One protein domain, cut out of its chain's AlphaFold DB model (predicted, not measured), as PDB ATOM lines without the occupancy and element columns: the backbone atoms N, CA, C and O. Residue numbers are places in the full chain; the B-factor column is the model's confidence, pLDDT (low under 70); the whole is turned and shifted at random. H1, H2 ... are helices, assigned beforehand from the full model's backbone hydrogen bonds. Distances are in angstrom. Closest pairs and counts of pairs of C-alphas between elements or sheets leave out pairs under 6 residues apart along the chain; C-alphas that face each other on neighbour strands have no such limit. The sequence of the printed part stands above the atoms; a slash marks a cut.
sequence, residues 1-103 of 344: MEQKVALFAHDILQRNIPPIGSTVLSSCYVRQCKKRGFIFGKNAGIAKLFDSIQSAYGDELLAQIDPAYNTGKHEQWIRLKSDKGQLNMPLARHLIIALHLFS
ATOM      1  N   MET A   1      75.323  91.433  80.494       81.00
ATOM      2  CA  MET A   1      74.064  90.674  80.287       81.00
ATOM      3  C   MET A   1      73.209  91.267  79.173       81.00
ATOM      4  O   MET A   1      72.693  90.498  78.375       81.00
ATOM      5  N   GLU A   2      73.118  92.593  79.054       80.38
ATOM      6  CA  GLU A   2      72.393  93.302  77.982       80.38
ATOM      7  C   GLU A   2      72.706  92.789  76.562       80.38
ATOM      8  O   GLU A   2      71.801  92.375  75.840       80.38
ATOM      9  N   GLN A   3      73.992  92.664  76.208       86.25
ATOM     10  CA  GLN A   3      74.425  92.113  74.915       86.25
ATOM     11  C   GLN A   3      73.882  90.697  74.648       86.25
ATOM     12  O   GLN A   3      73.547  90.374  73.513       86.25
ATOM     13  N   LYS A   4      73.740  89.849  75.679       87.50
ATOM     14  CA  LYS A   4      73.188  88.491  75.521       87.50
ATOM     15  C   LYS A   4      71.691  88.515  75.218       87.50
ATOM     16  O   LYS A   4      71.228  87.707  74.423       87.50
ATOM     17  N   VAL A   5      70.944  89.437  75.831       87.81
ATOM     18  CA  VAL A   5      69.511  89.627  75.549       87.81
ATOM     19  C   VAL A   5      69.319  90.133  74.119       87.81
ATOM     20  O   VAL A   5      68.466  89.611  73.404       87.81
ATOM     21  N   ALA A   6      70.145  91.088  73.681       89.31
ATOM     22  CA  ALA A   6      70.106  91.622  72.322       89.31
ATOM     23  C   ALA A   6      70.446  90.560  71.263       89.31
ATOM     24  O   ALA A   6      69.707  90.417  70.291       89.31
ATOM     25  N   LEU A   7      71.510  89.774  71.476       92.12
ATOM     26  CA  LEU A   7      71.883  88.670  70.585       92.12
ATOM     27  C   LEU A   7      70.786  87.605  70.519       92.12
ATOM     28  O   LEU A   7      70.384  87.209  69.433       92.12
ATOM     29  N   PHE A   8      70.221  87.212  71.664       93.56
ATOM     30  CA  PHE A   8      69.107  86.265  71.688       93.56
ATOM     31  C   PHE A   8      67.890  86.780  70.909       93.56
ATOM     32  O   PHE A   8      67.294  86.037  70.133       93.56
ATOM     33  N   ALA A   9      67.519  88.051  71.086       91.75
ATOM     34  CA  ALA A   9      66.410  88.652  70.351       91.75
ATOM     35  C   ALA A   9      66.681  88.685  68.838       91.75
ATOM     36  O   ALA A   9      65.796  88.344  68.053       91.75
ATOM     37  N   HIS A  10      67.903  89.048  68.442       93.00
ATOM     38  CA  HIS A  10      68.338  89.026  67.049       93.00
ATOM     39  C   HIS A  10      68.234  87.617  66.453       93.00
ATOM     40  O   HIS A  10      67.579  87.437  65.428       93.00
ATOM     41  N   ASP A  11      68.786  86.610  67.133       93.06
ATOM     42  CA  ASP A  11      68.775  85.221  66.672       93.06
ATOM     43  C   ASP A  11      67.348  84.685  66.505       93.06
ATOM     44  O   ASP A  11      67.051  84.000  65.529       93.06
ATOM     45  N   ILE A  12      66.439  85.012  67.431       90.88
ATOM     46  CA  ILE A  12      65.028  84.606  67.343       90.88
ATOM     47  C   ILE A  12      64.329  85.229  66.134       90.88
ATOM     48  O   ILE A  12      63.561  84.539  65.462       90.88
ATOM     49  N   LEU A  13      64.605  86.499  65.828       88.81
ATOM     50  CA  LEU A  13      64.023  87.174  64.665       88.81
ATOM     51  C   LEU A  13      64.512  86.578  63.338       88.81
ATOM     52  O   LEU A  13      63.736  86.514  62.390       88.81
ATOM     53  N   GLN A  14      65.759  86.101  63.271       91.19
ATOM     54  CA  GLN A  14      66.322  85.498  62.054       91.19
ATOM     55  C   GLN A  14      65.815  84.071  61.777       91.19
ATOM     56  O   GLN A  14      65.860  83.603  60.641       91.19
ATOM     57  N   ARG A  15      65.316  83.358  62.794       82.75
ATOM     58  CA  ARG A  15      64.975  81.924  62.707       82.75
ATOM     59  C   ARG A  15      63.656  81.591  62.006       82.75
ATOM     60  O   ARG A  15      63.356  80.412  61.855       82.75
ATOM     61  N   ASN A  16      62.865  82.579  61.577       79.12
ATOM     62  CA  ASN A  16      61.567  82.363  60.913       79.12
ATOM     63  C   ASN A  16      60.669  81.339  61.647       79.12
ATOM     64  O   ASN A  16      60.073  80.450  61.035       79.12
ATOM     65  N   ILE A  17      60.591  81.442  62.979       81.94
ATOM     66  CA  ILE A  17      59.796  80.525  63.808       81.94
ATOM     67  C   ILE A  17      58.312  80.653  63.406       81.94
ATOM     68  O   ILE A  17      57.792  81.773  63.377       81.94
ATOM     69  N   PRO A  18      57.605  79.542  63.105       80.06
ATOM     70  CA  PRO A  18      56.207  79.601  62.692       80.06
ATOM     71  C   PRO A  18      55.323  80.179  63.809       80.06
ATOM     72  O   PRO A  18      55.673  80.052  64.984       80.06
ATOM     73  N   PRO A  19      54.154  80.771  63.491       81.69
ATOM     74  CA  PRO A  19      53.249  81.303  64.503       81.69
ATOM     75  C   PRO A  19      52.888  80.252  65.561       81.69
ATOM     76  O   PRO A  19      52.254  79.238  65.267       81.69
ATOM     77  N   ILE A  20      53.287  80.503  66.810       82.38
ATOM     78  CA  ILE A  20      53.033  79.603  67.936       82.38
ATOM     79  C   ILE A  20      51.819  80.086  68.731       82.38
ATOM     80  O   ILE A  20      51.746  81.238  69.158       82.38
ATOM     81  N   GLY A  21      50.870  79.182  68.987       82.56
ATOM     82  CA  GLY A  21      49.724  79.466  69.851       82.56
ATOM     83  C   GLY A  21      50.141  79.740  71.302       82.56
ATOM     84  O   GLY A  21      51.036  79.091  71.846       82.56
ATOM     85  N   SER A  22      49.443  80.651  71.979       85.00
ATOM     86  CA  SER A  22      49.714  81.025  73.379       85.00
ATOM     87  C   SER A  22      49.713  79.838  74.351       85.00
ATOM     88  O   SER A  22      50.508  79.810  75.289       85.00
ATOM     89  N   THR A  23      48.871  78.830  74.110       84.88
ATOM     90  CA  THR A  23      48.836  77.578  74.880       84.88
ATOM     91  C   THR A  23      50.150  76.809  74.777       84.88
ATOM     92  O   THR A  23      50.649  76.309  75.784       84.88
ATOM     93  N   VAL A  24      50.733  76.742  73.576       87.62
ATOM     94  CA  VAL A  24      52.013  76.067  73.334       87.62
ATOM     95  C   VAL A  24      53.130  76.812  74.051       87.62
ATOM     96  O   VAL A  24      53.877  76.205  74.813       87.62
ATOM     97  N   LEU A  25      53.195  78.135  73.891       89.31
ATOM     98  CA  LEU A  25      54.204  78.965  74.549       89.31
ATOM     99  C   LEU A  25      54.102  78.888  76.085       89.31
ATOM    100  O   LEU A  25      55.107  78.715  76.773       89.31
ATOM    101  N   SER A  26      52.881  78.939  76.625       89.56
ATOM    102  CA  SER A  26      52.600  78.822  78.064       89.56
ATOM    103  C   SER A  26      53.039  77.464  78.605       89.56
ATOM    104  O   SER A  26      53.762  77.392  79.603       89.56
ATOM    105  N   SER A  27      52.654  76.382  77.922       87.19
ATOM    106  CA  SER A  27      53.038  75.021  78.301       87.19
ATOM    107  C   SER A  27      54.554  74.828  78.231       87.19
ATOM    108  O   SER A  27      55.138  74.260  79.156       87.19
ATOM    109  N   CYS A  28      55.201  75.374  77.198       91.50
ATOM    110  CA  CYS A  28      56.648  75.324  77.004       91.50
ATOM    111  C   CYS A  28      57.388  75.973  78.186       91.50
ATOM    112  O   CYS A  28      58.229  75.336  78.825       91.50
ATOM    113  N   TYR A  29      56.997  77.193  78.570       92.00
ATOM    114  CA  TYR A  29      57.562  77.879  79.736       92.00
ATOM    115  C   TYR A  29      57.343  77.109  81.035       92.00
ATOM    116  O   TYR A  29      58.288  76.899  81.796       92.00
ATOM    117  N   VAL A  30      56.121  76.636  81.291       88.81
ATOM    118  CA  VAL A  30      55.812  75.877  82.512       88.81
ATOM    119  C   VAL A  30      56.611  74.575  82.574       88.81
ATOM    120  O   VAL A  30      57.097  74.202  83.646       88.81
ATOM    121  N   ARG A  31      56.773  73.873  81.447       86.44
ATOM    122  CA  ARG A  31      57.570  72.645  81.376       86.44
ATOM    123  C   ARG A  31      59.037  72.927  81.661       86.44
ATOM    124  O   ARG A  31      59.641  72.202  82.451       86.44
ATOM    125  N   GLN A  32      59.591  73.980  81.073       92.19
ATOM    126  CA  GLN A  32      60.990  74.335  81.280       92.19
ATOM    127  C   GLN A  32      61.261  74.819  82.710       92.19
ATOM    128  O   GLN A  32      62.264  74.429  83.303       92.19
ATOM    129  N   CYS A  33      60.323  75.550  83.322       88.31
ATOM    130  CA  CYS A  33      60.383  75.896  84.745       88.31
ATOM    131  C   CYS A  33      60.488  74.648  85.628       88.31
ATOM    132  O   CYS A  33      61.337  74.582  86.512       88.31
ATOM    133  N   LYS A  34      59.661  73.628  85.356       85.06
ATOM    134  CA  LYS A  34      59.688  72.357  86.094       85.06
ATOM    135  C   LYS A  34      61.009  71.612  85.911       85.06
ATOM    136  O   LYS A  34      61.543  71.116  86.895       85.06
ATOM    137  N   LYS A  35      61.548  71.566  84.685       86.88
ATOM    138  CA  LYS A  35      62.858  70.952  84.403       86.88
ATOM    139  C   LYS A  35      63.997  71.633  85.168       86.88
ATOM    140  O   LYS A  35      64.905  70.950  85.617       86.88
ATOM    141  N   ARG A  36      63.931  72.956  85.343       85.75
ATOM    142  CA  ARG A  36      64.938  73.749  86.068       85.75
ATOM    143  C   ARG A  36      64.679  73.884  87.574       85.75
ATOM    144  O   ARG A  36      65.332  74.681  88.233       85.75
ATOM    145  N   GLY A  37      63.723  73.136  88.131       83.31
ATOM    146  CA  GLY A  37      63.453  73.132  89.575       83.31
ATOM    147  C   GLY A  37      62.647  74.330  90.098       83.31
ATOM    148  O   GLY A  37      62.392  74.415  91.301       83.31
ATOM    149  N   PHE A  38      62.158  75.220  89.228       86.31
ATOM    150  CA  PHE A  38      61.244  76.305  89.600       86.31
ATOM    151  C   PHE A  38      59.827  75.755  89.819       86.31
ATOM    152  O   PHE A  38      58.936  75.879  88.973       86.31
ATOM    153  N   ILE A  39      59.618  75.104  90.964       79.62
ATOM    154  CA  ILE A  39      58.396  74.359  91.294       79.62
ATOM    155  C   ILE A  39      57.711  74.980  92.518       79.62
ATOM    156  O   ILE A  39      58.347  75.225  93.541       79.62
ATOM    157  N   PHE A  40      56.393  75.191  92.424       65.69
ATOM    158  CA  PHE A  40      55.515  75.507  93.553       65.69
ATOM    159  C   PHE A  40      54.293  74.582  93.507       65.69
ATOM    160  O   PHE A  40      53.332  74.805  92.760       65.69
ATOM    161  N   GLY A  41      54.358  73.481  94.259       64.94
ATOM    162  CA  GLY A  41      53.351  72.421  94.204       64.94
ATOM    163  C   GLY A  41      53.144  71.894  92.774       64.94
ATOM    164  O   GLY A  41      54.065  71.376  92.149       64.94
ATOM    165  N   LYS A  42      51.921  72.028  92.234       53.16
ATOM    166  CA  LYS A  42      51.571  71.606  90.855       53.16
ATOM    167  C   LYS A  42      51.952  72.638  89.767       53.16
ATOM    168  O   LYS A  42      51.941  72.288  88.578       53.16
ATOM    169  N   ASN A  43      52.295  73.870  90.151       59.75
ATOM    170  CA  ASN A  43      52.528  75.014  89.262       59.75
ATOM    171  C   ASN A  43      54.023  75.353  89.131       59.75
ATOM    172  O   ASN A  43      54.857  74.855  89.887       59.75
ATOM    173  N   ALA A  44      54.361  76.211  88.164       70.56
ATOM    174  CA  ALA A  44      55.675  76.848  88.135       70.56
ATOM    175  C   ALA A  44      55.829  77.745  89.374       70.56
ATOM    176  O   ALA A  44      54.914  78.499  89.715       70.56
ATOM    177  N   GLY A  45      56.968  77.639  90.053       81.56
ATOM    178  CA  GLY A  45      57.320  78.494  91.181       81.56
ATOM    179  C   GLY A  45      57.726  79.871  90.692       81.56
ATOM    180  O   GLY A  45      58.912  80.133  90.535       81.56
ATOM    181  N   ILE A  46      56.732  80.723  90.429       86.56
ATOM    182  CA  ILE A  46      56.935  82.049  89.835       86.56
ATOM    183  C   ILE A  46      57.853  82.926  90.690       86.56
ATOM    184  O   ILE A  46      58.742  83.545  90.127       86.56
ATOM    185  N   ALA A  47      57.695  82.910  92.017       85.31
ATOM    186  CA  ALA A  47      58.579  83.641  92.928       85.31
ATOM    187  C   ALA A  47      60.042  83.193  92.772       85.31
ATOM    188  O   ALA A  47      60.893  83.994  92.428       85.31
ATOM    189  N   LYS A  48      60.317  81.882  92.846       87.62
ATOM    190  CA  LYS A  48      61.679  81.346  92.659       87.62
ATOM    191  C   LYS A  48      62.269  81.648  91.279       87.62
ATOM    192  O   LYS A  48      63.471  81.860  91.155       87.62
ATOM    193  N   LEU A  49      61.441  81.610  90.233       91.75
ATOM    194  CA  LEU A  49      61.867  81.990  88.887       91.75
ATOM    195  C   LEU A  49      62.221  83.478  88.833       91.75
ATOM    196  O   LEU A  49      63.239  83.831  88.248       91.75
ATOM    197  N   PHE A  50      61.390  84.326  89.437       91.06
ATOM    198  CA  PHE A  50      61.619  85.760  89.527       91.06
ATOM    199  C   PHE A  50      62.918  86.063  90.278       91.06
ATOM    200  O   PHE A  50      63.795  86.695  89.698       91.06
ATOM    201  N   ASP A  51      63.106  85.498  91.472       90.06
ATOM    202  CA  ASP A  51      64.321  85.661  92.282       90.06
ATOM    203  C   ASP A  51      65.575  85.220  91.510       90.06
ATOM    204  O   ASP A  51      66.622  85.868  91.549       90.06
ATOM    205  N   SER A  52      65.469  84.121  90.754       93.44
ATOM    206  CA  SER A  52      66.558  83.615  89.917       93.44
ATOM    207  C   SER A  52      66.875  84.528  88.730       93.44
ATOM    208  O   SER A  52      68.048  84.682  88.396       93.44
ATOM    209  N   ILE A  53      65.864  85.132  88.099       93.88
ATOM    210  CA  ILE A  53      66.059  86.127  87.035       93.88
ATOM    211  C   ILE A  53      66.686  87.392  87.625       93.88
ATOM    212  O   ILE A  53      67.683  87.876  87.096       93.88
ATOM    213  N   GLN A  54      66.174  87.895  88.745       93.25
ATOM    214  CA  GLN A  54      66.730  89.068  89.417       93.25
ATOM    215  C   GLN A  54      68.202  88.849  89.790       93.25
ATOM    216  O   GLN A  54      69.050  89.676  89.464       93.25
ATOM    217  N   SER A  55      68.529  87.678  90.337       93.25
ATOM    218  CA  SER A  55      69.910  87.296  90.660       93.25
ATOM    219  C   SER A  55      70.819  87.202  89.426       93.25
ATOM    220  O   SER A  55      72.010  87.488  89.517       93.25
ATOM    221  N   ALA A  56      70.291  86.779  88.272       92.38
ATOM    222  CA  ALA A  56      71.083  86.560  87.060       92.38
ATOM    223  C   ALA A  56      71.276  87.825  86.206       92.38
ATOM    224  O   ALA A  56      72.306  87.967  85.546       92.38
ATOM    225  N   TYR A  57      70.283  88.715  86.172       91.12
ATOM    226  CA  TYR A  57      70.271  89.889  85.294       91.12
ATOM    227  C   TYR A  57      70.548  91.199  86.039       91.12
ATOM    228  O   TYR A  57      71.060  92.125  85.415       91.12
ATOM    229  N   GLY A  58      70.285  91.254  87.348       91.62
ATOM    230  CA  GLY A  58      70.452  92.447  88.177       91.62
ATOM    231  C   GLY A  58      69.315  93.460  88.019       91.62
ATOM    232  O   GLY A  58      68.690  93.567  86.962       91.62
ATOM    233  N   ASP A  59      69.057  94.225  89.081       90.94
ATOM    234  CA  ASP A  59      67.947  95.186  89.133       90.94
ATOM    235  C   ASP A  59      68.084  96.325  88.120       90.94
ATOM    236  O   ASP A  59      67.093  96.727  87.513       90.94
ATOM    237  N   GLU A  60      69.306  96.806  87.891       90.38
ATOM    238  CA  GLU A  60      69.594  97.922  86.986       90.38
ATOM    239  C   GLU A  60      69.206  97.594  85.535       90.38
ATOM    240  O   GLU A  60      68.458  98.334  84.894       90.38
ATOM    241  N   LEU A  61      69.614  96.416  85.048       88.38
ATOM    242  CA  LEU A  61      69.280  95.954  83.701       88.38
ATOM    243  C   LEU A  61      67.781  95.656  83.555       88.38
ATOM    244  O   LEU A  61      67.175  95.979  82.533       88.38
ATOM    245  N   LEU A  62      67.164  95.036  84.564       91.19
ATOM    246  CA  LEU A  62      65.732  94.730  84.534       91.19
ATOM    247  C   LEU A  62      64.876  96.005  84.553       91.19
ATOM    248  O   LEU A  62      63.879  96.073  83.832       91.19
ATOM    249  N   ALA A  63      65.288  97.029  85.307       90.50
ATOM    250  CA  ALA A  63      64.645  98.339  85.332       90.50
ATOM    251  C   ALA A  63      64.778  99.087  83.994       90.50
ATOM    252  O   ALA A  63      63.828  99.745  83.567       90.50
ATOM    253  N   GLN A  64      65.918  98.950  83.307       88.62
ATOM    254  CA  GLN A  64      66.137  99.533  81.981       88.62
ATOM    255  C   GLN A  64      65.276  98.857  80.899       88.62
ATOM    256  O   GLN A  64      64.737  99.534  80.025       88.62
ATOM    257  N   ILE A  65      65.134  97.527  80.953       85.19
ATOM    258  CA  ILE A  65      64.413  96.749  79.933       85.19
ATOM    259  C   ILE A  65      62.883  96.795  80.128       85.19
ATOM    260  O   ILE A  65      62.143  96.747  79.143       85.19
ATOM    261  N   ASP A  66      62.380  96.870  81.368       87.31
ATOM    262  CA  ASP A  66      60.939  96.842  81.660       87.31
ATOM    263  C   ASP A  66      60.500  97.967  82.627       87.31
ATOM    264  O   ASP A  66      60.744  97.888  83.834       87.31
ATOM    265  N   PRO A  67      59.745  98.980  82.153       85.00
ATOM    266  CA  PRO A  67      59.295 100.098  82.992       85.00
ATOM    267  C   PRO A  67      58.435  99.695  84.202       85.00
ATOM    268  O   PRO A  67      58.405 100.385  85.224       85.00
ATOM    269  N   ALA A  68      57.712  98.576  84.121       84.69
ATOM    270  CA  ALA A  68      56.923  98.089  85.249       84.69
ATOM    271  C   ALA A  68      57.800  97.412  86.317       84.69
ATOM    272  O   ALA A  68      57.443  97.459  87.493       84.69
ATOM    273  N   TYR A  69      58.961  96.866  85.945       87.19
ATOM    274  CA  TYR A  69      59.990  96.474  86.908       87.19
ATOM    275  C   TYR A  69      60.555  97.695  87.642       87.19
ATOM    276  O   TYR A  69      60.603  97.698  88.871       87.19
ATOM    277  N   ASN A  70      60.896  98.755  86.897       87.88
ATOM    278  CA  ASN A  70      61.446 100.001  87.447       87.88
ATOM    279  C   ASN A  70      60.498 100.679  88.456       87.88
ATOM    280  O   ASN A  70      60.922 101.257  89.447       87.88
ATOM    281  N   THR A  71      59.185 100.567  88.238       86.75
ATOM    282  CA  THR A  71      58.158 101.118  89.145       86.75
ATOM    283  C   THR A  71      57.793 100.193  90.317       86.75
ATOM    284  O   THR A  71      56.783 100.420  90.980       86.75
ATOM    285  N   GLY A  72      58.579  99.139  90.573       81.31
ATOM    286  CA  GLY A  72      58.403  98.246  91.725       81.31
ATOM    287  C   GLY A  72      57.249  97.243  91.603       81.31
ATOM    288  O   GLY A  72      56.869  96.612  92.587       81.31
ATOM    289  N   LYS A  73      56.655  97.062  90.413       81.19
ATOM    290  CA  LYS A  73      55.513  96.147  90.205       81.19
ATOM    291  C   LYS A  73      55.982  94.711  89.953       81.19
ATOM    292  O   LYS A  73      55.807  94.164  88.861       81.19
ATOM    293  N   HIS A  74      56.569  94.095  90.977       81.81
ATOM    294  CA  HIS A  74      57.236  92.789  90.882       81.81
ATOM    295  C   HIS A  74      56.282  91.590  91.020       81.81
ATOM    296  O   HIS A  74      56.426  90.598  90.308       81.81
ATOM    297  N   GLU A  75      55.231  91.704  91.840       70.00
ATOM    298  CA  GLU A  75      54.325  90.592  92.206       70.00
ATOM    299  C   GLU A  75      53.575  89.942  91.027       70.00
ATOM    300  O   GLU A  75      53.116  88.803  91.109       70.00
ATOM    301  N   GLN A  76      53.446  90.654  89.903       75.50
ATOM    302  CA  GLN A  76      52.778  90.170  88.689       75.50
ATOM    303  C   GLN A  76      53.662  90.282  87.447       75.50
ATOM    304  O   GLN A  76      53.150  90.319  86.320       75.50
ATOM    305  N   TRP A  77      54.977  90.373  87.644       84.75
ATOM    306  CA  TRP A  77      55.915  90.602  86.554       84.75
ATOM    307  C   TRP A  77      55.943  89.417  85.578       84.75
ATOM    308  O   TRP A  77      55.860  89.615  84.364       84.75
ATOM    309  N   ILE A  78      55.918  88.189  86.111       88.12
ATOM    310  CA  ILE A  78      55.866  86.940  85.344       88.12
ATOM    311  C   ILE A  78      54.452  86.348  85.364       88.12
ATOM    312  O   ILE A  78      53.917  85.976  86.408       88.12
ATOM    313  N   ARG A  79      53.867  86.167  84.178       86.19
ATOM    314  CA  ARG A  79      52.540  85.577  83.964       86.19
ATOM    315  C   ARG A  79      52.625  84.457  82.934       86.19
ATOM    316  O   ARG A  79      52.511  84.680  81.737       86.19
ATOM    317  N   LEU A  80      52.805  83.224  83.405       84.69
ATOM    318  CA  LEU A  80      52.929  82.053  82.522       84.69
ATOM    319  C   LEU A  80      51.588  81.419  82.137       84.69
ATOM    320  O   LEU A  80      51.581  80.450  81.385       84.69
ATOM    321  N   LYS A  81      50.458  81.911  82.655       79.12
ATOM    322  CA  LYS A  81      49.121  81.407  82.308       79.12
ATOM    323  C   LYS A  81      48.557  82.207  81.139       79.12
ATOM    324  O   LYS A  81      48.639  83.432  81.150       79.12
ATOM    325  N   SER A  82      47.959  81.516  80.172       72.62
ATOM    326  CA  SER A  82      47.176  82.189  79.138       72.62
ATOM    327  C   SER A  82      45.829  82.650  79.704       72.62
ATOM    328  O   SER A  82      45.162  81.886  80.401       72.62
ATOM    329  N   ASP A  83      45.438  83.883  79.388       69.69
ATOM    330  CA  ASP A  83      44.094  84.426  79.589       69.69
ATOM    331  C   ASP A  83      43.498  84.772  78.217       69.69
ATOM    332  O   ASP A  83      44.188  85.337  77.370       69.69
ATOM    333  N   LYS A  84      42.248  84.368  77.961       67.00
ATOM    334  CA  LYS A  84      41.553  84.533  76.664       67.00
ATOM    335  C   LYS A  84      42.384  84.140  75.426       67.00
ATOM    336  O   LYS A  84      42.256  84.745  74.366       67.00
ATOM    337  N   GLY A  85      43.243  83.127  75.545       66.62
ATOM    338  CA  GLY A  85      44.087  82.675  74.436       66.62
ATOM    339  C   GLY A  85      45.287  83.580  74.146       66.62
ATOM    340  O   GLY A  85      45.909  83.430  73.097       66.62
ATOM    341  N   GLN A  86      45.668  84.470  75.064       71.00
ATOM    342  CA  GLN A  86      46.902  85.253  74.992       71.00
ATOM    343  C   GLN A  86      47.739  85.077  76.261       71.00
ATOM    344  O   GLN A  86      47.214  84.838  77.346       71.00
ATOM    345  N   LEU A  87      49.062  85.160  76.128       80.19
ATOM    346  CA  LEU A  87      49.965  85.363  77.259       80.19
ATOM    347  C   LEU A  87      50.146  86.870  77.405       80.19
ATOM    348  O   LEU A  87      50.864  87.485  76.628       80.19
ATOM    349  N   ASN A  88      49.438  87.468  78.359       77.44
ATOM    350  CA  ASN A  88      49.446  88.915  78.543       77.44
ATOM    351  C   ASN A  88      50.711  89.360  79.305       77.44
ATOM    352  O   ASN A  88      50.666  89.582  80.520       77.44
ATOM    353  N   MET A  89      51.841  89.429  78.593       86.44
ATOM    354  CA  MET A  89      53.099  90.024  79.051       86.44
ATOM    355  C   MET A  89      53.778  90.820  77.921       86.44
ATOM    356  O   MET A  89      53.684  90.428  76.758       86.44
ATOM    357  N   PRO A  90      54.513  91.901  78.242       87.44
ATOM    358  CA  PRO A  90      55.353  92.598  77.271       87.44
ATOM    359  C   PRO A  90      56.403  91.677  76.633       87.44
ATOM    360  O   PRO A  90      56.967  90.806  77.302       87.44
ATOM    361  N   LEU A  91      56.723  91.918  75.356       87.31
ATOM    362  CA  LEU A  91      57.702  91.133  74.592       87.31
ATOM    363  C   LEU A  91      59.065  91.047  75.294       87.31
ATOM    364  O   LEU A  91      59.665  89.977  75.350       87.31
ATOM    365  N   ALA A  92      59.522  92.146  75.890       88.62
ATOM    366  CA  ALA A  92      60.789  92.193  76.613       88.62
ATOM    367  C   ALA A  92      60.863  91.147  77.745       88.62
ATOM    368  O   ALA A  92      61.867  90.450  77.888       88.62
ATOM    369  N   ARG A  93      59.763  90.937  78.485       91.00
ATOM    370  CA  ARG A  93      59.686  89.892  79.519       91.00
ATOM    371  C   ARG A  93      59.721  88.500  78.922       91.00
ATOM    372  O   ARG A  93      60.372  87.620  79.476       91.00
ATOM    373  N   HIS A  94      59.043  88.292  77.792       91.12
ATOM    374  CA  HIS A  94      59.116  87.020  77.077       91.12
ATOM    375  C   HIS A  94      60.555  86.687  76.687       91.12
ATOM    376  O   HIS A  94      60.966  85.551  76.902       91.12
ATOM    377  N   LEU A  95      61.312  87.661  76.179       92.00
ATOM    378  CA  LEU A  95      62.709  87.478  75.789       92.00
ATOM    379  C   LEU A  95      63.605  87.163  76.991       92.00
ATOM    380  O   LEU A  95      64.381  86.215  76.923       92.00
ATOM    381  N   ILE A  96      63.459  87.889  78.105       93.56
ATOM    382  CA  ILE A  96      64.223  87.617  79.334       93.56
ATOM    383  C   ILE A  96      63.906  86.218  79.869       93.56
ATOM    384  O   ILE A  96      64.815  85.435  80.132       93.56
ATOM    385  N   ILE A  97      62.620  85.877  79.995       93.88
ATOM    386  CA  ILE A  97      62.187  84.571  80.503       93.88
ATOM    387  C   ILE A  97      62.672  83.452  79.578       93.88
ATOM    388  O   ILE A  97      63.170  82.438  80.064       93.88
ATOM    389  N   ALA A  98      62.550  83.617  78.259       94.31
ATOM    390  CA  ALA A  98      62.988  82.614  77.300       94.31
ATOM    391  C   ALA A  98      64.512  82.434  77.340       94.31
ATOM    392  O   ALA A  98      64.990  81.310  77.491       94.31
ATOM    393  N   LEU A  99      65.287  83.519  77.308       95.25
ATOM    394  CA  LEU A  99      66.739  83.426  77.425       95.25
ATOM    395  C   LEU A  99      67.146  82.766  78.749       95.25
ATOM    396  O   LEU A  99      67.979  81.861  78.752       95.25
ATOM    397  N   HIS A 100      66.520  83.149  79.865       95.44
ATOM    398  CA  HIS A 100      66.827  82.568  81.172       95.44
ATOM    399  C   HIS A 100      66.514  81.074  81.221       95.44
ATOM    400  O   HIS A 100      67.314  80.287  81.720       95.44
ATOM    401  N   LEU A 101      65.362  80.657  80.692       95.19
ATOM    402  CA  LEU A 101      64.884  79.275  80.766       95.19
ATOM    403  C   LEU A 101      65.509  78.337  79.726       95.19
ATOM    404  O   LEU A 101      65.603  77.134  79.980       95.19
ATOM    405  N   PHE A 102      65.916  78.842  78.565       94.94
ATOM    406  CA  PHE A 102      66.384  78.015  77.444       94.94
ATOM    407  C   PHE A 102      67.841  78.264  77.065       94.94
ATOM    408  O   PHE A 102      68.405  77.463  76.328       94.94
ATOM    409  N   SER A 103      68.473  79.298  77.625       92.25
ATOM    410  CA  SER A 103      69.889  79.660  77.466       92.25
ATOM    411  C   SER A 103      70.331  80.080  76.059       92.25
ATOM    412  O   SER A 103      71.255  80.883  75.957       92.25
TER     413      SER A 103
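What this domain is: This is residues 1 to 103 of the 344 residues of the protein "Transposase" of Pseudomonas sp. 2822-17 (UniProt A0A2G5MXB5). H6 runs through the middle of a loose ring of H1, H2, H3 and H4, with short H5 beside H4. From H5 a long link runs toward H2 and folds back to H6; residues 13 to 20 stick out. The printed part, 103 residues with six helices in order H1 to H6 and no named strand, is all helix and compact, with a radius of gyration of the C-alphas of 13.4 A, spanning 36 by 31 by 26 A.

Where its parts are: H1, residues 2 to 14, 18.7 A long, begins at C-alpha 2 (72.393, 93.302, 77.982). H2 is residues 22 to 35, 19.9 A; H3 46 to 57, 16.1 A; H4 59 to 65; H5 67 to 70. H6, residues 91 to 102, 16.0 A, ends at C-alpha 102 (66.384, 78.015, 77.444).

How they stand to each other: H1, with residues 5 to 9 alone, touches H6 about perpendicular at 85 degrees, closest C-alphas Ala 9 and Leu 95, 6.7 A. H2, with residues 29 to 33 alone, touches H6 at a steep tilt of 38 degrees, the same way, closest C-alphas Gln 32 and Leu 101, 6.3 A. H3 and H6 are close but not clearly touching, Ile 53 to His 100, C-alphas 6.9 A. H4 and H5 touch only at the corner, C-alphas of Ala 63 and Asn 70, 4.2 A. In H1, H2, H3, H4 and H6 every O i to N i+4 pair is within hydrogen-bond range; H5 is too short for one.

The domain as a whole: The C-alphas farthest apart, Gln 14 and Gly 41, are 37.1 A apart. The printed part has no cut; the link from H5 to H6 is long. Residues 40 to 43 and 83 to 85 are under pLDDT 70.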